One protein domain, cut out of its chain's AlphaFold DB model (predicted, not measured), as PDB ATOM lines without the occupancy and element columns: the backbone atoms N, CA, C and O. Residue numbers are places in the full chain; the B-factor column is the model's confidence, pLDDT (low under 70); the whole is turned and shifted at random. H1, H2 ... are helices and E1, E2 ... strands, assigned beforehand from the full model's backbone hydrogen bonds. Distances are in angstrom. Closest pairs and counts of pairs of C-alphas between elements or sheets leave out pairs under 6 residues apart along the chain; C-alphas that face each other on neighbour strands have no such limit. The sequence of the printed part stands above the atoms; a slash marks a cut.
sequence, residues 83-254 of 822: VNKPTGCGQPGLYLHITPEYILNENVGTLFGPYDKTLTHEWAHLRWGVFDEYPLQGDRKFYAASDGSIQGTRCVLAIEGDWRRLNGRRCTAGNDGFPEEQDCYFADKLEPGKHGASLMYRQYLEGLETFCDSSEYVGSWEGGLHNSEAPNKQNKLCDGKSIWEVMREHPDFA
ATOM      1  N   VAL A  83     -28.780 -34.683  37.953       72.81
ATOM      2  CA  VAL A  83     -27.709 -34.524  38.948       72.81
ATOM      3  C   VAL A  83     -27.237 -33.083  39.029       72.81
ATOM      4  O   VAL A  83     -26.695 -32.529  38.075       72.81
ATOM      5  N   ASN A  84     -27.308 -32.492  40.224       69.31
ATOM      6  CA  ASN A  84     -26.637 -31.220  40.460       69.31
ATOM      7  C   ASN A  84     -25.111 -31.431  40.481       69.31
ATOM      8  O   ASN A  84     -24.549 -31.902  41.475       69.31
ATOM      9  N   LYS A  85     -24.451 -31.104  39.364       68.88
ATOM     10  CA  LYS A  85     -23.017 -31.315  39.139       68.88
ATOM     11  C   LYS A  85     -22.291 -30.000  38.785       68.88
ATOM     12  O   LYS A  85     -22.022 -29.757  37.607       68.88
ATOM     13  N   PRO A  86     -21.948 -29.160  39.779       61.81
ATOM     14  CA  PRO A  86     -21.048 -28.022  39.577       61.81
ATOM     15  C   PRO A  86     -19.574 -28.456  39.474       61.81
ATOM     16  O   PRO A  86     -18.762 -27.739  38.898       61.81
ATOM     17  N   THR A  87     -19.243 -29.631  40.020       67.25
ATOM     18  CA  THR A  87     -17.891 -30.190  40.152       67.25
ATOM     19  C   THR A  87     -17.213 -30.490  38.811       67.25
ATOM     20  O   THR A  87     -17.877 -30.741  37.799       67.25
ATOM     21  N   GLY A  88     -15.877 -30.510  38.811       74.06
ATOM     22  CA  GLY A  88     -15.042 -30.728  37.628       74.06
ATOM     23  C   GLY A  88     -15.091 -32.151  37.058       74.06
ATOM     24  O   GLY A  88     -15.843 -33.015  37.519       74.06
ATOM     25  N   CYS A  89     -14.282 -32.406  36.030       85.12
ATOM     26  CA  CYS A  89     -14.169 -33.741  35.444       85.12
ATOM     27  C   CYS A  89     -13.647 -34.770  36.458       85.12
ATOM     28  O   CYS A  89     -12.768 -34.459  37.262       85.12
ATOM     29  N   GLY A  90     -14.198 -35.986  36.441       84.00
ATOM     30  CA  GLY A  90     -13.805 -37.066  37.356       84.00
ATOM     31  C   GLY A  90     -14.267 -36.875  38.808       84.00
ATOM     32  O   GLY A  90     -14.136 -37.790  39.617       84.00
ATOM     33  N   GLN A  91     -14.827 -35.709  39.154       81.75
ATOM     34  CA  GLN A  91     -15.354 -35.412  40.484       81.75
ATOM     35  C   GLN A  91     -16.866 -35.681  40.561       81.75
ATOM     36  O   GLN A  91     -17.606 -35.179  39.706       81.75
ATOM     37  N   PRO A  92     -17.355 -36.397  41.590       82.06
ATOM     38  CA  PRO A  92     -18.769 -36.739  41.730       82.06
ATOM     39  C   PRO A  92     -19.681 -35.503  41.793       82.06
ATOM     40  O   PRO A  92     -19.263 -34.417  42.199       82.06
ATOM     41  N   GLY A  93     -20.939 -35.670  41.386       71.50
ATOM     42  CA  GLY A  93     -21.996 -34.676  41.589       71.50
ATOM     43  C   GLY A  93     -22.466 -34.612  43.047       71.50
ATOM     44  O   GLY A  93     -22.212 -35.524  43.833       71.50
ATOM     45  N   LEU A  94     -23.181 -33.546  43.415       66.56
ATOM     46  CA  LEU A  94     -23.625 -33.317  44.797       66.56
ATOM     47  C   LEU A  94     -24.785 -34.233  45.198       66.56
ATOM     48  O   LEU A  94     -24.807 -34.791  46.294       66.56
ATOM     49  N   TYR A  95     -25.787 -34.347  44.323       68.38
ATOM     50  CA  TYR A  95     -26.969 -35.177  44.535       68.38
ATOM     51  C   TYR A  95     -27.669 -35.503  43.215       68.38
ATOM     52  O   TYR A  95     -27.639 -34.712  42.273       68.38
ATOM     53  N   LEU A  96     -28.349 -36.650  43.198       74.12
ATOM     54  CA  LEU A  96     -29.285 -37.076  42.160       74.12
ATOM     55  C   LEU A  96     -30.714 -36.814  42.648       74.12
ATOM     56  O   LEU A  96     -31.131 -37.337  43.682       74.12
ATOM     57  N   HIS A  97     -31.452 -35.985  41.917       73.56
ATOM     58  CA  HIS A  97     -32.866 -35.716  42.137       73.56
ATOM     59  C   HIS A  97     -33.718 -36.658  41.282       73.56
ATOM     60  O   HIS A  97     -33.593 -36.680  40.062       73.56
ATOM     61  N   ILE A  98     -34.609 -37.418  41.922       74.06
ATOM     62  CA  ILE A  98     -35.617 -38.259  41.266       74.06
ATOM     63  C   ILE A  98     -36.926 -38.100  42.045       74.06
ATOM     64  O   ILE A  98     -36.932 -38.238  43.270       74.06
ATOM     65  N   THR A  99     -38.038 -37.834  41.357       71.06
ATOM     66  CA  THR A  99     -39.353 -37.701  42.006       71.06
ATOM     67  C   THR A  99     -40.109 -39.036  42.052       71.06
ATOM     68  O   THR A  99     -39.894 -39.904  41.199       71.06
ATOM     69  N   PRO A 100     -41.052 -39.220  42.999       71.44
ATOM     70  CA  PRO A 100     -41.951 -40.372  42.983       71.44
ATOM     71  C   PRO A 100     -42.776 -40.464  41.694       71.44
ATOM     72  O   PRO A 100     -43.039 -41.566  41.229       71.44
ATOM     73  N   GLU A 101     -43.146 -39.329  41.094       75.00
ATOM     74  CA  GLU A 101     -43.936 -39.292  39.859       75.00
ATOM     75  C   GLU A 101     -43.147 -39.834  38.660       75.00
ATOM     76  O   GLU A 101     -43.696 -40.612  37.888       75.00
ATOM     77  N   TYR A 102     -41.847 -39.525  38.539       79.06
ATOM     78  CA  TYR A 102     -40.983 -40.141  37.522       79.06
ATOM     79  C   TYR A 102     -40.988 -41.676  37.637       79.06
ATOM     80  O   TYR A 102     -41.171 -42.375  36.642       79.06
ATOM     81  N   ILE A 103     -40.833 -42.201  38.858       80.44
ATOM     82  CA  ILE A 103     -40.751 -43.647  39.133       80.44
ATOM     83  C   ILE A 103     -42.105 -44.354  38.943       80.44
ATOM     84  O   ILE A 103     -42.138 -45.509  38.525       80.44
ATOM     85  N   LEU A 104     -43.217 -43.700  39.295       80.00
ATOM     86  CA  LEU A 104     -44.539 -44.333  39.398       80.00
ATOM     87  C   LEU A 104     -45.473 -44.041  38.215       80.00
ATOM     88  O   LEU A 104     -46.422 -44.799  38.007       80.00
ATOM     89  N   ASN A 105     -45.232 -42.978  37.443       78.25
ATOM     90  CA  ASN A 105     -46.018 -42.626  36.265       78.25
ATOM     91  C   ASN A 105     -45.210 -42.874  34.985       78.25
ATOM     92  O   ASN A 105     -44.387 -42.061  34.563       78.25
ATOM     93  N   GLU A 106     -45.502 -43.996  34.331       77.88
ATOM     94  CA  GLU A 106     -44.876 -44.433  33.076       77.88
ATOM     95  C   GLU A 106     -44.950 -43.363  31.967       77.88
ATOM     96  O   GLU A 106     -43.998 -43.193  31.209       77.88
ATOM     97  N   ASN A 107     -46.028 -42.566  31.921       71.31
ATOM     98  CA  ASN A 107     -46.201 -41.472  30.951       71.31
ATOM     99  C   ASN A 107     -45.235 -40.295  31.180       71.31
ATOM    100  O   ASN A 107     -45.060 -39.473  30.287       71.31
ATOM    101  N   VAL A 108     -44.653 -40.188  32.379       71.81
ATOM    102  CA  VAL A 108     -43.636 -39.187  32.728       71.81
ATOM    103  C   VAL A 108     -42.247 -39.783  32.530       71.81
ATOM    104  O   VAL A 108     -41.424 -39.181  31.847       71.81
ATOM    105  N   GLY A 109     -41.988 -40.982  33.064       71.69
ATOM    106  CA  GLY A 109     -40.667 -41.608  32.981       71.69
ATOM    107  C   GLY A 109     -40.190 -41.870  31.551       71.69
ATOM    108  O   GLY A 109     -39.051 -41.545  31.214       71.69
ATOM    109  N   THR A 110     -41.074 -42.374  30.683       73.38
ATOM    110  CA  THR A 110     -40.733 -42.743  29.293       73.38
ATOM    111  C   THR A 110     -40.319 -41.567  28.400       73.38
ATOM    112  O   THR A 110     -39.659 -41.786  27.384       73.38
ATOM    113  N   LEU A 111     -40.622 -40.317  28.780       70.75
ATOM    114  CA  LEU A 111     -40.201 -39.110  28.049       70.75
ATOM    115  C   LEU A 111     -38.670 -38.925  28.037       70.75
ATOM    116  O   LEU A 111     -38.132 -38.265  27.144       70.75
ATOM    117  N   PHE A 112     -37.977 -39.528  29.009       73.31
ATOM    118  CA  PHE A 112     -36.528 -39.432  29.228       73.31
ATOM    119  C   PHE A 112     -35.776 -40.707  28.807       73.31
ATOM    120  O   PHE A 112     -34.599 -40.876  29.139       73.31
ATOM    121  N   GLY A 113     -36.448 -41.599  28.071       76.62
ATOM    122  CA  GLY A 113     -35.934 -42.902  27.651       76.62
ATOM    123  C   GLY A 113     -36.242 -44.043  28.634       76.62
ATOM    124  O   GLY A 113     -37.030 -43.876  29.567       76.62
ATOM    125  N   PRO A 114     -35.655 -45.232  28.410       82.00
ATOM    126  CA  PRO A 114     -35.786 -46.375  29.311       82.00
ATOM    127  C   PRO A 114     -35.183 -46.091  30.695       82.00
ATOM    128  O   PRO A 114     -34.058 -45.599  30.791       82.00
ATOM    129  N   TYR A 115     -35.913 -46.438  31.761       84.31
ATOM    130  CA  TYR A 115     -35.539 -46.169  33.157       84.31
ATOM    131  C   TYR A 115     -34.112 -46.598  33.520       84.31
ATOM    132  O   TYR A 115     -33.402 -45.871  34.207       84.31
ATOM    133  N   ASP A 116     -33.678 -47.768  33.060       82.56
ATOM    134  CA  ASP A 116     -32.327 -48.297  33.248       82.56
ATOM    135  C   ASP A 116     -31.259 -47.389  32.622       82.56
ATOM    136  O   ASP A 116     -30.259 -47.068  33.271       82.56
ATOM    137  N   LYS A 117     -31.499 -46.903  31.399       84.75
ATOM    138  CA  LYS A 117     -30.585 -46.005  30.683       84.75
ATOM    139  C   LYS A 117     -30.547 -44.617  31.311       84.75
ATOM    140  O   LYS A 117     -29.457 -44.092  31.518       84.75
ATOM    141  N   THR A 118     -31.698 -44.040  31.661       83.81
ATOM    142  CA  THR A 118     -31.766 -42.721  32.313       83.81
ATOM    143  C   THR A 118     -31.124 -42.743  33.699       83.81
ATOM    144  O   THR A 118     -30.331 -41.862  34.018       83.81
ATOM    145  N   LEU A 119     -31.382 -43.778  34.505       86.56
ATOM    146  CA  LEU A 119     -30.751 -43.918  35.821       86.56
ATOM    147  C   LEU A 119     -29.242 -44.177  35.717       86.56
ATOM    148  O   LEU A 119     -28.498 -43.670  36.550       86.56
ATOM    149  N   THR A 120     -28.770 -44.911  34.702       87.44
ATOM    150  CA  THR A 120     -27.327 -45.128  34.472       87.44
ATOM    151  C   THR A 120     -26.623 -43.855  33.992       87.44
ATOM    152  O   THR A 120     -25.522 -43.561  34.452       87.44
ATOM    153  N   HIS A 121     -27.264 -43.083  33.111       88.00
ATOM    154  CA  HIS A 121     -26.787 -41.780  32.639       88.00
ATOM    155  C   HIS A 121     -26.611 -40.798  33.811       88.00
ATOM    156  O   HIS A 121     -25.512 -40.303  34.060       88.00
ATOM    157  N   GLU A 122     -27.661 -40.602  34.612       87.06
ATOM    158  CA  GLU A 122     -27.594 -39.732  35.790       87.06
ATOM    159  C   GLU A 122     -26.622 -40.272  36.852       87.06
ATOM    160  O   GLU A 122     -25.846 -39.521  37.442       87.06
ATOM    161  N   TRP A 123     -26.567 -41.590  37.069       89.00
ATOM    162  CA  TRP A 123     -25.577 -42.179  37.973       89.00
ATOM    163  C   TRP A 123     -24.131 -41.914  37.528       89.00
ATOM    164  O   TRP A 123     -23.271 -41.712  38.385       89.00
ATOM    165  N   ALA A 124     -23.845 -41.850  36.225       89.75
ATOM    166  CA  ALA A 124     -22.510 -41.528  35.723       89.75
ATOM    167  C   ALA A 124     -22.097 -40.082  36.066       89.75
ATOM    168  O   ALA A 124     -20.980 -39.872  36.551       89.75
ATOM    169  N   HIS A 125     -23.002 -39.101  35.921       87.12
ATOM    170  CA  HIS A 125     -22.779 -37.736  36.423       87.12
ATOM    171  C   HIS A 125     -22.529 -37.720  37.937       87.12
ATOM    172  O   HIS A 125     -21.599 -37.054  38.403       87.12
ATOM    173  N   LEU A 126     -23.348 -38.450  38.708       85.50
ATOM    174  CA  LEU A 126     -23.260 -38.472  40.169       85.50
ATOM    175  C   LEU A 126     -21.961 -39.112  40.655       85.50
ATOM    176  O   LEU A 126     -21.319 -38.562  41.542       85.50
ATOM    177  N   ARG A 127     -21.598 -40.285  40.127       89.88
ATOM    178  CA  ARG A 127     -20.549 -41.134  40.700       89.88
ATOM    179  C   ARG A 127     -19.174 -40.894  40.093       89.88
ATOM    180  O   ARG A 127     -18.218 -40.808  40.851       89.88
ATOM    181  N   TRP A 128     -19.076 -40.806  38.767       90.12
ATOM    182  CA  TRP A 128     -17.793 -40.766  38.044       90.12
ATOM    183  C   TRP A 128     -17.430 -39.378  37.523       90.12
ATOM    184  O   TRP A 128     -16.360 -39.189  36.955       90.12
ATOM    185  N   GLY A 129     -18.306 -38.392  37.711       88.31
ATOM    186  CA  GLY A 129     -17.968 -37.003  37.446       88.31
ATOM    187  C   GLY A 129     -17.871 -36.623  35.971       88.31
ATOM    188  O   GLY A 129     -17.172 -35.664  35.643       88.31
ATOM    189  N   VAL A 130     -18.566 -37.350  35.096       90.50
ATOM    190  CA  VAL A 130     -18.597 -37.109  33.644       90.50
ATOM    191  C   VAL A 130     -19.713 -36.143  33.231       90.50
ATOM    192  O   VAL A 130     -20.577 -35.790  34.041       90.50
ATOM    193  N   PHE A 131     -19.699 -35.699  31.973       87.88
ATOM    194  CA  PHE A 131     -20.636 -34.715  31.429       87.88
ATOM    195  C   PHE A 131     -21.270 -35.152  30.101       87.88
ATOM    196  O   PHE A 131     -20.928 -36.174  29.515       87.88
ATOM    197  N   ASP A 132     -22.187 -34.314  29.626       87.38
ATOM    198  CA  ASP A 132     -22.970 -34.486  28.408       87.38
ATOM    199  C   ASP A 132     -22.126 -34.439  27.135       87.38
ATOM    200  O   ASP A 132     -21.302 -33.539  26.917       87.38
ATOM    201  N   GLU A 133     -22.395 -35.383  26.237       87.00
ATOM    202  CA  GLU A 133     -21.691 -35.510  24.960       87.00
ATOM    203  C   GLU A 133     -22.482 -34.931  23.779       87.00
ATOM    204  O   GLU A 133     -22.025 -34.950  22.631       87.00
ATOM    205  N   TYR A 134     -23.660 -34.382  24.078       83.06
ATOM    206  CA  TYR A 134     -24.555 -33.678  23.170       83.06
ATOM    207  C   TYR A 134     -24.518 -32.154  23.412       83.06
ATOM    208  O   TYR A 134     -24.058 -31.706  24.463       83.06
ATOM    209  N   PRO A 135     -24.923 -31.320  22.434       75.06
ATOM    210  CA  PRO A 135     -24.906 -29.867  22.591       75.06
ATOM    211  C   PRO A 135     -26.097 -29.382  23.433       75.06
ATOM    212  O   PRO A 135     -27.249 -29.623  23.070       75.06
ATOM    213  N   LEU A 136     -25.822 -28.651  24.518       66.56
ATOM    214  CA  LEU A 136     -26.843 -28.013  25.360       66.56
ATOM    215  C   LEU A 136     -27.265 -26.633  24.815       66.56
ATOM    216  O   LEU A 136     -26.777 -26.158  23.783       66.56
ATOM    217  N   GLN A 137     -28.200 -25.956  25.492       56.53
ATOM    218  CA  GLN A 137     -28.735 -24.677  25.020       56.53
ATOM    219  C   GLN A 137     -27.631 -23.600  24.921       56.53
ATOM    220  O   GLN A 137     -27.020 -23.188  25.911       56.53
ATOM    221  N   GLY A 138     -27.373 -23.127  23.699       57.97
ATOM    222  CA  GLY A 138     -26.311 -22.160  23.400       57.97
ATOM    223  C   GLY A 138     -24.930 -22.766  23.119       57.97
ATOM    224  O   GLY A 138     -24.002 -22.006  22.854       57.97
ATOM    225  N   ASP A 139     -24.780 -24.093  23.129       66.62
ATOM    226  CA  ASP A 139     -23.587 -24.746  22.582       66.62
ATOM    227  C   ASP A 139     -23.567 -24.728  21.047       66.62
ATOM    228  O   ASP A 139     -24.583 -24.571  20.360       66.62
ATOM    229  N   ARG A 140     -22.375 -24.962  20.490       74.06
ATOM    230  CA  ARG A 140     -22.205 -25.237  19.064       74.06
ATOM    231  C   ARG A 140     -22.837 -26.591  18.726       74.06
ATOM    232  O   ARG A 140     -22.261 -27.642  18.989       74.06
ATOM    233  N   LYS A 141     -24.019 -26.557  18.103       83.31
ATOM    234  CA  LYS A 141     -24.696 -27.736  17.525       83.31
ATOM    235  C   LYS A 141     -23.912 -28.373  16.363       83.31
ATOM    236  O   LYS A 141     -24.087 -29.558  16.087       83.31
ATOM    237  N   PHE A 142     -23.081 -27.571  15.696       88.00
ATOM    238  CA  PHE A 142     -22.265 -27.935  14.540       88.00
ATOM    239  C   PHE A 142     -20.866 -27.322  14.662       88.00
ATOM    240  O   PHE A 142     -20.704 -26.260  15.270       88.00
ATOM    241  N   TYR A 143     -19.866 -27.963  14.064       87.69
ATOM    242  CA  TYR A 143     -18.473 -27.517  14.054       87.69
ATOM    243  C   TYR A 143     -17.779 -27.910  12.746       87.69
ATOM    244  O   TYR A 143     -18.232 -28.820  12.059       87.69
ATOM    245  N   ALA A 144     -16.687 -27.225  12.408       88.06
ATOM    246  CA  ALA A 144     -15.773 -27.679  11.366       88.06
ATOM    247  C   ALA A 144     -14.761 -28.643  11.997       88.06
ATOM    248  O   ALA A 144     -14.096 -28.268  12.964       88.06
ATOM    249  N   ALA A 145     -14.686 -29.863  11.476       86.44
ATOM    250  CA  ALA A 145     -13.714 -30.869  11.882       86.44
ATOM    251  C   ALA A 145     -12.350 -30.643  11.205       86.44
ATOM    252  O   ALA A 145     -12.236 -29.875  10.243       86.44
ATOM    253  N   SER A 146     -11.310 -31.331  11.679       86.12
ATOM    254  CA  SER A 146      -9.934 -31.178  11.168       86.12
ATOM    255  C   SER A 146      -9.738 -31.616   9.705       86.12
ATOM    256  O   SER A 146      -8.731 -31.258   9.096       86.12
ATOM    257  N   ASP A 147     -10.685 -32.359   9.119       85.38
ATOM    258  CA  ASP A 147     -10.732 -32.690   7.683       85.38
ATOM    259  C   ASP A 147     -11.403 -31.599   6.816       85.38
ATOM    260  O   ASP A 147     -11.481 -31.734   5.595       85.38
ATOM    261  N   GLY A 148     -11.887 -30.519   7.438       80.56
ATOM    262  CA  GLY A 148     -12.625 -29.430   6.797       80.56
ATOM    263  C   GLY A 148     -14.120 -29.702   6.592       80.56
ATOM    264  O   GLY A 148     -14.815 -28.853   6.033       80.56
ATOM    265  N   SER A 149     -14.645 -30.850   7.033       86.38
ATOM    266  CA  SER A 149     -16.076 -31.154   6.955       86.38
ATOM    267  C   SER A 149     -16.866 -30.482   8.085       86.38
ATOM    268  O   SER A 149     -16.393 -30.358   9.216       86.38
ATOM    269  N   ILE A 150     -18.101 -30.057   7.797       87.56
ATOM    270  CA  ILE A 150     -19.015 -29.554   8.831       87.56
ATOM    271  C   ILE A 150     -19.769 -30.733   9.449       87.56
ATOM    272  O   ILE A 150     -20.523 -31.437   8.777       87.56
ATOM    273  N   GLN A 151     -19.558 -30.939  10.744       88.75
ATOM    274  CA  GLN A 151     -20.065 -32.063  11.523       88.75
ATOM    275  C   GLN A 151     -21.097 -31.598  12.556       88.75
ATOM    276  O   GLN A 151     -21.011 -30.496  13.097       88.75
ATOM    277  N   GLY A 152     -22.080 -32.453  12.849       88.00
ATOM    278  CA  GLY A 152     -22.973 -32.281  13.999       88.00
ATOM    279  C   GLY A 152     -22.308 -32.769  15.290       88.00
ATOM    280  O   GLY A 152     -21.573 -33.755  15.267       88.00
ATOM    281  N   THR A 153     -22.569 -32.101  16.413       87.75
ATOM    282  CA  THR A 153     -21.982 -32.433  17.725       87.75
ATOM    283  C   THR A 153     -22.536 -33.764  18.263       87.75
ATOM    284  O   THR A 153     -23.725 -33.873  18.582       87.75
ATOM    285  N   ARG A 154     -21.670 -34.790  18.330       86.62
ATOM    286  CA  ARG A 154     -21.997 -36.190  18.679       86.62
ATOM    287  C   ARG A 154     -20.782 -36.966  19.199       86.62
ATOM    288  O   ARG A 154     -19.698 -36.739  18.662       86.62
ATOM    289  N   CYS A 155     -20.950 -37.882  20.174       85.44
ATOM    290  CA  CYS A 155     -19.797 -38.640  20.704       85.44
ATOM    291  C   CYS A 155     -19.118 -39.501  19.631       85.44
ATOM    292  O   CYS A 155     -17.899 -39.548  19.588       85.44
ATOM    293  N   VAL A 156     -19.864 -40.176  18.752       84.56
ATOM    294  CA  VAL A 156     -19.248 -41.048  17.737       84.56
ATOM    295  C   VAL A 156     -19.714 -40.663  16.337       84.56
ATOM    296  O   VAL A 156     -20.904 -40.442  16.091       84.56
ATOM    297  N   LEU A 157     -18.774 -40.580  15.392       82.38
ATOM    298  CA  LEU A 157     -19.053 -40.160  14.011       82.38
ATOM    299  C   LEU A 157     -19.912 -41.176  13.227       82.38
ATOM    300  O   LEU A 157     -20.418 -40.851  12.151       82.38
ATOM    301  N   ALA A 158     -20.131 -42.371  13.783       78.38
ATOM    302  CA  ALA A 158     -20.989 -43.411  13.226       78.38
ATOM    303  C   ALA A 158     -22.505 -43.192  13.459       78.38
ATOM    304  O   ALA A 158     -23.313 -43.877  12.836       78.38
ATOM    305  N   ILE A 159     -22.921 -42.231  14.303       80.31
ATOM    306  CA  ILE A 159     -24.351 -41.887  14.475       80.31
ATOM    307  C   ILE A 159     -24.843 -41.125  13.237       80.31
ATOM    308  O   ILE A 159     -24.656 -39.911  13.134       80.31
ATOM    309  N   GLU A 160     -25.457 -41.813  12.278       79.25
ATOM    310  CA  GLU A 160     -26.034 -41.168  11.094       79.25
ATOM    311  C   GLU A 160     -27.237 -40.267  11.438       79.25
ATOM    312  O   GLU A 160     -28.086 -40.616  12.260       79.25
ATOM    313  N   GLY A 161     -27.367 -39.137  10.736       84.00
ATOM    314  CA  GLY A 161     -28.458 -38.179  10.928       84.00
ATOM    315  C   GLY A 161     -28.629 -37.199   9.763       84.00
ATOM    316  O   GLY A 161     -27.819 -37.155   8.838       84.00
ATOM    317  N   ASP A 162     -29.709 -36.423   9.809       85.19
ATOM    318  CA  ASP A 162     -30.022 -35.305   8.910       85.19
ATOM    319  C   ASP A 162     -29.864 -33.966   9.648       85.19
ATOM    320  O   ASP A 162     -30.147 -33.866  10.838       85.19
ATOM    321  N   TRP A 163     -29.540 -32.890   8.932       87.06
ATOM    322  CA  TRP A 163     -29.689 -31.531   9.467       87.06
ATOM    323  C   TRP A 163     -31.153 -31.104   9.332       87.06
ATOM    324  O   TRP A 163     -31.645 -30.975   8.206       87.06
ATOM    325  N   ARG A 164     -31.877 -30.908  10.440       85.19
ATOM    326  CA  ARG A 164     -33.311 -30.567  10.420       85.19
ATOM    327  C   ARG A 164     -33.654 -29.379  11.307       85.19
ATOM    328  O   ARG A 164     -32.965 -29.077  12.271       85.19
ATOM    329  N   ARG A 165     -34.753 -28.718  10.962       79.94
ATOM    330  CA  ARG A 165     -35.438 -27.695  11.756       79.94
ATOM    331  C   ARG A 165     -36.496 -28.321  12.662       79.94
ATOM    332  O   ARG A 165     -36.961 -29.431  12.397       79.94
ATOM    333  N   LEU A 166     -36.972 -27.572  13.659       68.94
ATOM    334  CA  LEU A 166     -38.056 -28.004  14.563       68.94
ATOM    335  C   LEU A 166     -39.351 -28.386  13.815       68.94
ATOM    336  O   LEU A 166     -40.057 -29.305  14.211       68.94
ATOM    337  N   ASN A 167     -39.626 -27.753  12.671       72.06
ATOM    338  CA  ASN A 167     -40.762 -28.084  11.796       72.06
ATOM    339  C   ASN A 167     -40.540 -29.318  10.883       72.06
ATOM    340  O   ASN A 167     -41.292 -29.524   9.929       72.06
ATOM    341  N   GLY A 168     -39.489 -30.108  11.126       73.12
ATOM    342  CA  GLY A 168     -39.170 -31.347  10.410       73.12
ATOM    343  C   GLY A 168     -38.545 -31.177   9.018       73.12
ATOM    344  O   GLY A 168     -38.156 -32.175   8.408       73.12
ATOM    345  N   ARG A 169     -38.419 -29.946   8.499       83.69
ATOM    346  CA  ARG A 169     -37.751 -29.670   7.212       83.69
ATOM    347  C   ARG A 169     -36.232 -29.798   7.342       83.69
ATOM    348  O   ARG A 169     -35.680 -29.520   8.402       83.69
ATOM    349  N   ARG A 170     -35.557 -30.175   6.251       88.19
ATOM    350  CA  ARG A 170     -34.086 -30.156   6.161       88.19
ATOM    351  C   ARG A 170     -33.574 -28.706   6.105       88.19
ATOM    352  O   ARG A 170     -34.228 -27.867   5.487       88.19
ATOM    353  N   CYS A 171     -32.439 -28.447   6.748       87.62
ATOM    354  CA  CYS A 171     -31.743 -27.154   6.760       87.62
ATOM    355  C   CYS A 171     -31.068 -26.832   5.409       87.62
ATOM    356  O   CYS A 171     -30.806 -27.744   4.616       87.62
ATOM    357  N   THR A 172     -30.741 -25.564   5.163       88.31
ATOM    358  CA  THR A 172     -29.880 -25.113   4.057       88.31
ATOM    359  C   THR A 172     -28.461 -24.838   4.550       88.31
ATOM    360  O   THR A 172     -28.259 -24.197   5.577       88.31
ATOM    361  N   ALA A 173     -27.460 -25.340   3.821       84.00
ATOM    362  CA  ALA A 173     -26.059 -25.007   4.067       84.00
ATOM    363  C   ALA A 173     -25.713 -23.687   3.361       84.00
ATOM    364  O   ALA A 173     -26.006 -23.531   2.174       84.00
ATOM    365  N   GLY A 174     -25.105 -22.758   4.097       83.12
ATOM    366  CA  GLY A 174     -24.660 -21.461   3.608       83.12
ATOM    367  C   GLY A 174     -23.323 -21.523   2.865       83.12
ATOM    368  O   GLY A 174     -22.729 -22.584   2.669       83.12
ATOM    369  N   ASN A 175     -22.823 -20.352   2.466       80.25
ATOM    370  CA  ASN A 175     -21.563 -20.218   1.716       80.25
ATOM    371  C   ASN A 175     -20.309 -20.635   2.513       80.25
ATOM    372  O   ASN A 175     -19.260 -20.858   1.916       80.25
ATOM    373  N   ASP A 176     -20.408 -20.724   3.840       79.38
ATOM    374  CA  ASP A 176     -19.379 -21.210   4.769       79.38
ATOM    375  C   ASP A 176     -19.546 -22.703   5.126       79.38
ATOM    376  O   ASP A 176     -18.778 -23.246   5.918       79.38
ATOM    377  N   GLY A 177     -20.554 -23.371   4.554       81.06
ATOM    378  CA  GLY A 177     -20.904 -24.764   4.827       81.06
ATOM    379  C   GLY A 177     -21.725 -24.988   6.102       81.06
ATOM    380  O   GLY A 177     -22.236 -26.093   6.283       81.06
ATOM    381  N   PHE A 178     -21.900 -23.986   6.969       86.06
ATOM    382  CA  PHE A 178     -22.736 -24.108   8.167       86.06
ATOM    383  C   PHE A 178     -24.229 -23.971   7.819       86.06
ATOM    384  O   PHE A 178     -24.571 -23.440   6.762       86.06
ATOM    385  N   PRO A 179     -25.157 -24.440   8.675       84.50
ATOM    386  CA  PRO A 179     -26.578 -24.169   8.479       84.50
ATOM    387  C   PRO A 179     -26.872 -22.665   8.528       84.50
ATOM    388  O   PRO A 179     -26.477 -21.991   9.480       84.50
ATOM    389  N   GLU A 180     -27.627 -22.149   7.559       82.75
ATOM    390  CA  GLU A 180     -28.051 -20.737   7.541       82.75
ATOM    391  C   GLU A 180     -29.022 -20.402   8.692       82.75
ATOM    392  O   GLU A 180     -29.270 -19.234   9.002       82.75
ATOM    393  N   GLU A 181     -29.630 -21.422   9.307       82.31
ATOM    394  CA  GLU A 181     -30.832 -21.276  10.120       82.31
ATOM    395  C   GLU A 181     -30.575 -21.609  11.595       82.31
ATOM    396  O   GLU A 181     -30.209 -22.728  11.957       82.31
ATOM    397  N   GLN A 182     -30.836 -20.643  12.478       74.81
ATOM    398  CA  GLN A 182     -30.570 -20.756  13.921       74.81
ATOM    399  C   GLN A 182     -31.374 -21.884  14.608       74.81
ATOM    400  O   GLN A 182     -30.945 -22.433  15.630       74.81
ATOM    401  N   ASP A 183     -32.524 -22.264  14.034       74.56
ATOM    402  CA  ASP A 183     -33.374 -23.363  14.504       74.56
ATOM    403  C   ASP A 183     -32.930 -24.757  14.014       74.56
ATOM    404  O   ASP A 183     -33.514 -25.761  14.422       74.56
ATOM    405  N   CYS A 184     -31.872 -24.846  13.199       82.69
ATOM    406  CA  CYS A 184     -31.316 -26.120  12.747       82.69
ATOM    407  C   CYS A 184     -30.709 -26.940  13.905       82.69
ATOM    408  O   CYS A 184     -30.142 -26.384  14.851       82.69
ATOM    409  N   TYR A 185     -30.796 -28.267  13.830       83.06
ATOM    410  CA  TYR A 185     -30.156 -29.235  14.724       83.06
ATOM    411  C   TYR A 185     -29.806 -30.537  13.981       83.06
ATOM    412  O   TYR A 185     -30.277 -30.786  12.867       83.06
ATOM    413  N   PHE A 186     -28.952 -31.368  14.585       85.31
ATOM    414  CA  PHE A 186     -28.623 -32.698  14.070       85.31
ATOM    415  C   PHE A 186     -29.671 -33.716  14.549       85.31
ATOM    416  O   PHE A 186     -29.762 -34.002  15.747       85.31
ATOM    417  N   ALA A 187     -30.478 -34.214  13.613       82.12
ATOM    418  CA  ALA A 187     -31.549 -35.178  13.836       82.12
ATOM    419  C   ALA A 187     -31.068 -36.589  13.474       82.12
ATOM    420  O   ALA A 187     -30.977 -36.952  12.299       82.12
ATOM    421  N   ASP A 188     -30.748 -37.370  14.497       80.88
ATOM    422  CA  ASP A 188     -30.226 -38.732  14.412       80.88
ATOM    423  C   ASP A 188     -31.273 -39.707  13.860       80.88
ATOM    424  O   ASP A 188     -32.485 -39.493  13.966       80.88
ATOM    425  N   LYS A 189     -30.811 -40.820  13.292       75.50
ATOM    426  CA  LYS A 189     -31.688 -41.929  12.907       75.50
ATOM    427  C   LYS A 189     -32.000 -42.787  14.137       75.50
ATOM    428  O   LYS A 189     -31.095 -43.323  14.765       75.50
ATOM    429  N   LEU A 190     -33.291 -42.945  14.438       58.91
ATOM    430  CA  LEU A 190     -33.800 -43.666  15.618       58.91
ATOM    431  C   LEU A 190     -33.551 -45.188  15.614       58.91
ATOM    432  O   LEU A 190     -33.823 -45.831  16.620       58.91
ATOM    433  N   GLU A 191     -33.006 -45.755  14.533       59.75
ATOM    434  CA  GLU A 191     -32.598 -47.165  14.438       59.75
ATOM    435  C   GLU A 191     -31.056 -47.295  14.316       59.75
ATOM    436  O   GLU A 191     -30.546 -47.458  13.202       59.75
ATOM    437  N   PRO A 192     -30.268 -47.265  15.415       49.97
ATOM    438  CA  PRO A 192     -28.812 -47.470  15.381       49.97
ATOM    439  C   PRO A 192     -28.404 -48.940  15.162       49.97
ATOM    440  O   PRO A 192     -27.507 -49.452  15.827       49.97
ATOM    441  N   GLY A 193     -29.034 -49.646  14.217       45.06
ATOM    442  CA  GLY A 193     -28.958 -51.108  14.048       45.06
ATOM    443  C   GLY A 193     -27.591 -51.712  13.675       45.06
ATOM    444  O   GLY A 193     -27.544 -52.872  13.263       45.06
ATOM    445  N   LYS A 194     -26.498 -50.940  13.769       51.00
ATOM    446  CA  LYS A 194     -25.102 -51.354  13.528       51.00
ATOM    447  C   LYS A 194     -24.036 -50.608  14.339       51.00
ATOM    448  O   LYS A 194     -22.923 -51.112  14.429       51.00
ATOM    449  N   HIS A 195     -24.337 -49.431  14.889       52.84
ATOM    450  CA  HIS A 195     -23.334 -48.548  15.488       52.84
ATOM    451  C   HIS A 195     -23.859 -48.018  16.818       52.84
ATOM    452  O   HIS A 195     -24.699 -47.119  16.847       52.84
ATOM    453  N   GLY A 196     -23.382 -48.601  17.917       58.16
ATOM    454  CA  GLY A 196     -23.697 -48.107  19.249       58.16
ATOM    455  C   GLY A 196     -23.073 -46.732  19.499       58.16
ATOM    456  O   GLY A 196     -22.067 -46.350  18.895       58.16
ATOM    457  N   ALA A 197     -23.672 -45.999  20.424       69.31
ATOM    458  CA  ALA A 197     -23.161 -44.736  20.928       69.31
ATOM    459  C   ALA A 197     -23.144 -44.754  22.460       69.31
ATOM    460  O   ALA A 197     -23.512 -45.743  23.091       69.31
ATOM    461  N   SER A 198     -22.727 -43.640  23.045       82.38
ATOM    462  CA  SER A 198     -22.673 -43.460  24.488       82.38
ATOM    463  C   SER A 198     -24.038 -43.201  25.109       82.38
ATOM    464  O   SER A 198     -24.821 -42.396  24.593       82.38
ATOM    465  N   LEU A 199     -24.269 -43.780  26.288       86.75
ATOM    466  CA  LEU A 199     -25.355 -43.373  27.184       86.75
ATOM    467  C   LEU A 199     -25.282 -41.876  27.553       86.75
ATOM    468  O   LEU A 199     -26.333 -41.270  27.738       86.75
ATOM    469  N   MET A 200     -24.092 -41.252  27.574       87.50
ATOM    470  CA  MET A 200     -23.937 -39.799  27.800       87.50
ATOM    471  C   MET A 200     -24.166 -38.943  26.542       87.50
ATOM    472  O   MET A 200     -24.108 -37.715  26.617       87.50
ATOM    473  N   TYR A 201     -24.463 -39.556  25.386       85.25
ATOM    474  CA  TYR A 201     -24.938 -38.810  24.222       85.25
ATOM    475  C   TYR A 201     -26.448 -38.576  24.280       85.25
ATOM    476  O   TYR A 201     -26.879 -37.438  24.411       85.25
ATOM    477  N   ARG A 202     -27.263 -39.628  24.134       81.69
ATOM    478  CA  ARG A 202     -28.735 -39.532  24.078       81.69
ATOM    479  C   ARG A 202     -29.360 -40.842  24.548       81.69
ATOM    480  O   ARG A 202     -29.669 -41.713  23.739       81.69
ATOM    481  N   GLN A 203     -29.545 -40.989  25.855       78.31
ATOM    482  CA  GLN A 203     -29.931 -42.238  26.520       78.31
ATOM    483  C   GLN A 203     -31.277 -42.840  26.061       78.31
ATOM    484  O   GLN A 203     -31.525 -44.020  26.293       78.31
ATOM    485  N   TYR A 204     -32.126 -42.072  25.366       75.69
ATOM    486  CA  TYR A 204     -33.367 -42.556  24.746       75.69
ATOM    487  C   TYR A 204     -33.187 -43.330  23.429       75.69
ATOM    488  O   TYR A 204     -34.160 -43.902  22.945       75.69
ATOM    489  N   LEU A 205     -31.996 -43.354  22.818       76.06
ATOM    490  CA  LEU A 205     -31.783 -44.105  21.576       76.06
ATOM    491  C   LEU A 205     -31.816 -45.630  21.816       76.06
ATOM    492  O   LEU A 205     -31.334 -46.161  22.831       76.06
ATOM    493  N   GLU A 206     -32.370 -46.357  20.846       71.94
ATOM    494  CA  GLU A 206     -32.324 -47.820  20.827       71.94
ATOM    495  C   GLU A 206     -30.887 -48.325  20.591       71.94
ATOM    496  O   GLU A 206     -30.032 -47.609  20.073       71.94
ATOM    497  N   GLY A 207     -30.581 -49.547  21.034       69.12
ATOM    498  CA  GLY A 207     -29.250 -50.155  20.871       69.12
ATOM    499  C   GLY A 207     -28.113 -49.596  21.747       69.12
ATOM    500  O   GLY A 207     -27.024 -50.157  21.724       69.12
ATOM    501  N   LEU A 208     -28.325 -48.533  22.538       72.94
ATOM    502  CA  LEU A 208     -27.309 -48.071  23.503       72.94
ATOM    503  C   LEU A 208     -27.225 -48.998  24.725       72.94
ATOM    504  O   LEU A 208     -28.237 -49.156  25.408       72.94
ATOM    505  N   GLU A 209     -26.040 -49.532  25.029       69.00
ATOM    506  CA  GLU A 209     -25.799 -50.413  26.191       69.00
ATOM    507  C   GLU A 209     -24.602 -49.985  27.071       69.00
ATOM    508  O   GLU A 209     -24.451 -50.482  28.183       69.00
ATOM    509  N   THR A 210     -23.745 -49.058  26.620       78.19
ATOM    510  CA  THR A 210     -22.594 -48.558  27.399       78.19
ATOM    511  C   THR A 210     -22.116 -47.185  26.883       78.19
ATOM    512  O   THR A 210     -22.849 -46.488  26.181       78.19
ATOM    513  N   PHE A 211     -20.918 -46.758  27.272       85.00
ATOM    514  CA  PHE A 211     -20.316 -45.464  26.951       85.00
ATOM    515  C   PHE A 211     -19.332 -45.550  25.769       85.00
ATOM    516  O   PHE A 211     -18.882 -46.641  25.417       85.00
ATOM    517  N   CYS A 212     -18.992 -44.413  25.153       82.12
ATOM    518  CA  CYS A 212     -17.954 -44.344  24.114       82.12
ATOM    519  C   CYS A 212     -16.532 -44.289  24.715       82.12
ATOM    520  O   CYS A 212     -16.345 -43.879  25.864       82.12
ATOM    521  N   ASP A 213     -15.540 -44.737  23.939       82.81
ATOM    522  CA  ASP A 213     -14.144 -44.925  24.363       82.81
ATOM    523  C   ASP A 213     -13.159 -44.369  23.317       82.81
ATOM    524  O   ASP A 213     -13.454 -44.354  22.122       82.81
ATOM    525  N   SER A 214     -11.974 -43.932  23.749       77.69
ATOM    526  CA  SER A 214     -10.845 -43.588  22.874       77.69
ATOM    527  C   SER A 214     -10.088 -44.817  22.348       77.69
ATOM    528  O   SER A 214      -9.310 -44.700  21.400       77.69
ATOM    529  N   SER A 215     -10.302 -45.997  22.944       67.88
ATOM    530  CA  SER A 215      -9.690 -47.256  22.506       67.88
ATOM    531  C   SER A 215     -10.582 -48.039  21.534       67.88
ATOM    532  O   SER A 215     -11.789 -48.142  21.722       67.88
ATOM    533  N   GLU A 216      -9.976 -48.676  20.526       59.44
ATOM    534  CA  GLU A 216     -10.643 -49.702  19.699       59.44
ATOM    535  C   GLU A 216     -10.712 -51.079  20.403       59.44
ATOM    536  O   GLU A 216     -11.070 -52.076  19.772       59.44
ATOM    537  N   TYR A 217     -10.271 -51.195  21.668       49.50
ATOM    538  CA  TYR A 217      -9.813 -52.477  22.215       49.50
ATOM    539  C   TYR A 217     -10.156 -52.735  23.693       49.50
ATOM    540  O   TYR A 217      -9.288 -53.134  24.460       49.50
ATOM    541  N   VAL A 218     -11.434 -52.614  24.071       42.19
ATOM    542  CA  VAL A 218     -12.152 -53.576  24.946       42.19
ATOM    543  C   VAL A 218     -13.658 -53.406  24.696       42.19
ATOM    544  O   VAL A 218     -14.219 -52.359  24.986       42.19
ATOM    545  N   GLY A 219     -14.333 -54.438  24.175       49.91
ATOM    546  CA  GLY A 219     -15.805 -54.517  24.081       49.91
ATOM    547  C   GLY A 219     -16.510 -53.565  23.096       49.91
ATOM    548  O   GLY A 219     -17.618 -53.869  22.660       49.91
ATOM    549  N   SER A 220     -15.881 -52.455  22.708       47.56
ATOM    550  CA  SER A 220     -16.388 -51.478  21.744       47.56
ATOM    551  C   SER A 220     -16.599 -52.084  20.351       47.56
ATOM    552  O   SER A 220     -15.676 -52.620  19.735       47.56
ATOM    553  N   TRP A 221     -17.818 -51.956  19.835       58.12
ATOM    554  CA  TRP A 221     -18.215 -52.310  18.467       58.12
ATOM    555  C   TRP A 221     -17.551 -51.424  17.396       58.12
ATOM    556  O   TRP A 221     -17.052 -50.328  17.658       58.12
ATOM    557  N   GLU A 222     -17.643 -51.876  16.145       52.31
ATOM    558  CA  GLU A 222     -17.198 -51.151  14.952       52.31
ATOM    559  C   GLU A 222     -17.900 -49.776  14.837       52.31
ATOM    560  O   GLU A 222     -19.104 -49.676  14.580       52.31
ATOM    561  N   GLY A 223     -17.133 -48.702  15.064       57.59
ATOM    562  CA  GLY A 223     -17.614 -47.313  15.051       57.59
ATOM    563  C   GLY A 223     -17.877 -46.669  16.423       57.59
ATOM    564  O   GLY A 223     -18.377 -45.548  16.452       57.59
ATOM    565  N   GLY A 224     -17.539 -47.321  17.543       65.75
ATOM    566  CA  GLY A 224     -17.706 -46.778  18.905       65.75
ATOM    567  C   GLY A 224     -16.677 -45.729  19.369       65.75
ATOM    568  O   GLY A 224     -16.716 -45.329  20.532       65.75
ATOM    569  N   LEU A 225     -15.764 -45.301  18.488       79.94
ATOM    570  CA  LEU A 225     -14.632 -44.426  18.812       79.94
ATOM    571  C   LEU A 225     -15.064 -42.991  19.167       79.94
ATOM    572  O   LEU A 225     -15.810 -42.353  18.419       79.94
ATOM    573  N   HIS A 226     -14.534 -42.484  20.281       88.25
ATOM    574  CA  HIS A 226     -14.769 -41.142  20.816       88.25
ATOM    575  C   HIS A 226     -14.308 -40.013  19.885       88.25
ATOM    576  O   HIS A 226     -13.181 -39.994  19.392       88.25
ATOM    577  N   ASN A 227     -15.176 -39.024  19.702       89.94
ATOM    578  CA  ASN A 227     -14.964 -37.828  18.897       89.94
ATOM    579  C   ASN A 227     -14.546 -36.655  19.794       89.94
ATOM    580  O   ASN A 227     -15.375 -35.835  20.201       89.94
ATOM    581  N   SER A 228     -13.249 -36.557  20.087       90.19
ATOM    582  CA  SER A 228     -12.672 -35.481  20.907       90.19
ATOM    583  C   SER A 228     -12.783 -34.081  20.277       90.19
ATOM    584  O   SER A 228     -12.670 -33.085  20.989       90.19
ATOM    585  N   GLU A 229     -13.070 -33.973  18.971       90.12
ATOM    586  CA  GLU A 229     -13.304 -32.686  18.292       90.12
ATOM    587  C   GLU A 229     -14.706 -32.099  18.539       90.12
ATOM    588  O   GLU A 229     -14.926 -30.905  18.319       90.12
ATOM    589  N   ALA A 230     -15.673 -32.905  18.995       89.62
ATOM    590  CA  ALA A 230     -17.039 -32.436  19.213       89.62
ATOM    591  C   ALA A 230     -17.094 -31.366  20.327       89.62
ATOM    592  O   ALA A 230     -16.674 -31.643  21.451       89.62
ATOM    593  N   PRO A 231     -17.684 -30.175  20.102       86.94
ATOM    594  CA  PRO A 231     -17.780 -29.118  21.112       86.94
ATOM    595  C   PRO A 231     -18.944 -29.359  22.094       86.94
ATOM    596  O   PRO A 231     -19.769 -28.473  22.324       86.94
ATOM    597  N   ASN A 232     -19.023 -30.560  22.668       84.75
ATOM    598  CA  ASN A 232     -19.959 -30.931  23.735       84.75
ATOM    599  C   ASN A 232     -19.432 -30.494  25.119       84.75
ATOM    600  O   ASN A 232     -18.479 -29.716  25.198       84.75
ATOM    601  N   LYS A 233     -20.086 -30.877  26.220       84.50
ATOM    602  CA  LYS A 233     -19.674 -30.464  27.573       84.50
ATOM    603  C   LYS A 233     -18.524 -31.326  28.098       84.50
ATOM    604  O   LYS A 233     -17.568 -30.776  28.639       84.50
ATOM    605  N   GLN A 234     -18.573 -32.634  27.841       88.69
ATOM    606  CA  GLN A 234     -17.510 -33.593  28.157       88.69
ATOM    607  C   GLN A 234     -16.142 -33.139  27.626       88.69
ATOM    608  O   GLN A 234     -15.235 -32.886  28.414       88.69
ATOM    609  N   ASN A 235     -15.997 -32.920  26.317       89.50
ATOM    610  CA  ASN A 235     -14.710 -32.555  25.719       89.50
ATOM    611  C   ASN A 235     -14.173 -31.199  26.210       89.50
ATOM    612  O   ASN A 235     -12.961 -31.040  26.322       89.50
ATOM    613  N   LYS A 236     -15.050 -30.235  26.535       84.88
ATOM    614  CA  LYS A 236     -14.649 -28.915  27.066       84.88
ATOM    615  C   LYS A 236     -14.123 -28.966  28.500       84.88
ATOM    616  O   LYS A 236     -13.311 -28.120  28.853       84.88
ATOM    617  N   LEU A 237     -14.644 -29.875  29.328       82.94
ATOM    618  CA  LEU A 237     -14.365 -29.918  30.771       82.94
ATOM    619  C   LEU A 237     -13.439 -31.073  31.180       82.94
ATOM    620  O   LEU A 237     -12.891 -31.039  32.276       82.94
ATOM    621  N   CYS A 238     -13.261 -32.069  30.310       86.62
ATOM    622  CA  CYS A 238     -12.405 -33.244  30.497       86.62
ATOM    623  C   CYS A 238     -11.234 -33.302  29.494       86.62
ATOM    624  O   CYS A 238     -10.778 -34.395  29.167       86.62
ATOM    625  N   ASP A 239     -10.774 -32.166  28.956       88.31
ATOM    626  CA  ASP A 239      -9.647 -32.078  28.003       88.31
ATOM    627  C   ASP A 239      -9.753 -33.040  26.796       88.31
ATOM    628  O   ASP A 239      -8.775 -33.640  26.351       88.31
ATOM    629  N   GLY A 240     -10.967 -33.216  26.265       88.31
ATOM    630  CA  GLY A 240     -11.253 -34.121  25.145       88.31
ATOM    631  C   GLY A 240     -11.355 -35.615  25.489       88.31
ATOM    632  O   GLY A 240     -11.603 -36.404  24.576       88.31
ATOM    633  N   LYS A 241     -11.191 -36.020  26.759       90.44
ATOM    634  CA  LYS A 241     -11.302 -37.427  27.191       90.44
ATOM    635  C   LYS A 241     -12.712 -37.990  27.011       90.44
ATOM    636  O   LYS A 241     -13.708 -37.347  27.352       90.44
ATOM    637  N   SER A 242     -12.770 -39.243  26.583       90.19
ATOM    638  CA  SER A 242     -13.973 -40.073  26.566       90.19
ATOM    639  C   SER A 242     -14.486 -40.391  27.973       90.19
ATOM    640  O   SER A 242     -13.744 -40.363  28.959       90.19
ATOM    641  N   ILE A 243     -15.766 -40.759  28.063       89.44
ATOM    642  CA  ILE A 243     -16.396 -41.221  29.308       89.44
ATOM    643  C   ILE A 243     -15.623 -42.403  29.916       89.44
ATOM    644  O   ILE A 243     -15.342 -42.408  31.114       89.44
ATOM    645  N   TRP A 244     -15.222 -43.375  29.087       86.81
ATOM    646  CA  TRP A 244     -14.477 -44.551  29.543       86.81
ATOM    647  C   TRP A 244     -13.070 -44.234  30.068       86.81
ATOM    648  O   TRP A 244     -12.596 -44.931  30.964       86.81
ATOM    649  N   GLU A 245     -12.398 -43.190  29.579       87.31
ATOM    650  CA  GLU A 245     -11.120 -42.741  30.153       87.31
ATOM    651  C   GLU A 245     -11.305 -42.171  31.557       87.31
ATOM    652  O   GLU A 245     -10.611 -42.604  32.476       87.31
ATOM    653  N   VAL A 246     -12.286 -41.285  31.747       89.94
ATOM    654  CA  VAL A 246     -12.595 -40.708  33.067       89.94
ATOM    655  C   VAL A 246     -13.027 -41.798  34.055       89.94
ATOM    656  O   VAL A 246     -12.599 -41.793  35.206       89.94
ATOM    657  N   MET A 247     -13.806 -42.787  33.602       87.69
ATOM    658  CA  MET A 247     -14.157 -43.953  34.418       87.69
ATOM    659  C   MET A 247     -12.929 -44.794  34.791       87.69
ATOM    660  O   MET A 247     -12.776 -45.139  35.956       87.69
ATOM    661  N   ARG A 248     -12.020 -45.103  33.854       84.50
ATOM    662  CA  ARG A 248     -10.806 -45.895  34.155       84.50
ATOM    663  C   ARG A 248      -9.819 -45.182  35.084       84.50
ATOM    664  O   ARG A 248      -9.051 -45.853  35.763       84.50
ATOM    665  N   GLU A 249      -9.839 -43.852  35.124       86.31
ATOM    666  CA  GLU A 249      -9.068 -43.047  36.083       86.31
ATOM    667  C   GLU A 249      -9.735 -42.959  37.472       86.31
ATOM    668  O   GLU A 249      -9.077 -42.607  38.451       86.31
ATOM    669  N   HIS A 250     -11.026 -43.293  37.587       87.19
ATOM    670  CA  HIS A 250     -11.782 -43.200  38.835       87.19
ATOM    671  C   HIS A 250     -11.494 -44.390  39.786       87.19
ATOM    672  O   HIS A 250     -11.440 -45.537  39.332       87.19
ATOM    673  N   PRO A 251     -11.389 -44.181  41.121       83.19
ATOM    674  CA  PRO A 251     -11.053 -45.236  42.087       83.19
ATOM    675  C   PRO A 251     -11.919 -46.505  42.044       83.19
ATOM    676  O   PRO A 251     -11.411 -47.579  42.354       83.19
ATOM    677  N   ASP A 252     -13.184 -46.414  41.612       81.44
ATOM    678  CA  ASP A 252     -14.073 -47.580  41.412       81.44
ATOM    679  C   ASP A 252     -13.494 -48.642  40.454       81.44
ATOM    680  O   ASP A 252     -13.891 -49.805  40.519       81.44
ATOM    681  N   PHE A 253     -12.573 -48.251  39.566       78.69
ATOM    682  CA  PHE A 253     -11.981 -49.108  38.536       78.69
ATOM    683  C   PHE A 253     -10.467 -49.317  38.711       78.69
ATOM    684  O   PHE A 253      -9.874 -50.083  37.953       78.69
ATOM    685  N   ALA A 254      -9.835 -48.699  39.716       67.75
ATOM    686  CA  ALA A 254      -8.379 -48.737  39.902       67.75
ATOM    687  C   ALA A 254      -7.818 -50.150  40.177       67.75
ATOM    688  O   ALA A 254      -6.708 -50.463  39.753       67.75
TER     689      ALA A 254
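This is residues 83 to 254 of the 822 residues of the protein "Putative epithelial chloride channel protein-like" of Stichopus japonicus (UniProt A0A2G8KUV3). The domain has little regular structure: it is mostly loops, with two small strand hairpins, E4-E5 and E2-E3, toward one end, H3, E1, H1 and H2 toward the other. The printed part has 172 residues, 59 in six helices and five strands (E1 H1 H2 H3 E2 E3 E4 E5 H4 H5 H6), class mixed, both sheets antiparallel. It is compact: radius of gyration of the C-alphas 16.5 A, spans 48 by 38 by 32 A.

E4 is residues 161 to 164, from (-28.458, -38.179, 10.928); E5 185 to 188; E2 142 to 144; E3 150 to 152. H3, 115 to 128, is 19.2 A long. E1 is 95 to 97, H1 100 to 104, H2 106 to 112, H4 199 to 202, H5 233 to 237, H6 243 to 249, ending at (-9.068, -43.047, 36.083).

Within hydrogen-bond range are N 162 and O 187, 2.8 A, in hairpin E4-E5, and N 143 and O 151, 2.9 A, in E2-E3. H3 touches H4 with residues 117 to 121 alone; closest C-alphas, His 121 and Leu 199, 5.9 A. H1 and H2 touch only at the corner, C-alphas 102 and 109 closest, 4.8 A. H5 and H6 touch no helix. E1 pairs with no named strand. Every O i to N i+4 pair is within range in H1, H3, H5 and H6; H2 has 1 of 3, and 2 of 4 i+3 pairs; H4 is too short.

The printed part has no cut. Links H3 to E2, E4 to E5 and H4 to H5 are long. pLDDT is under 70 at 32 residues, among them 215 to 224.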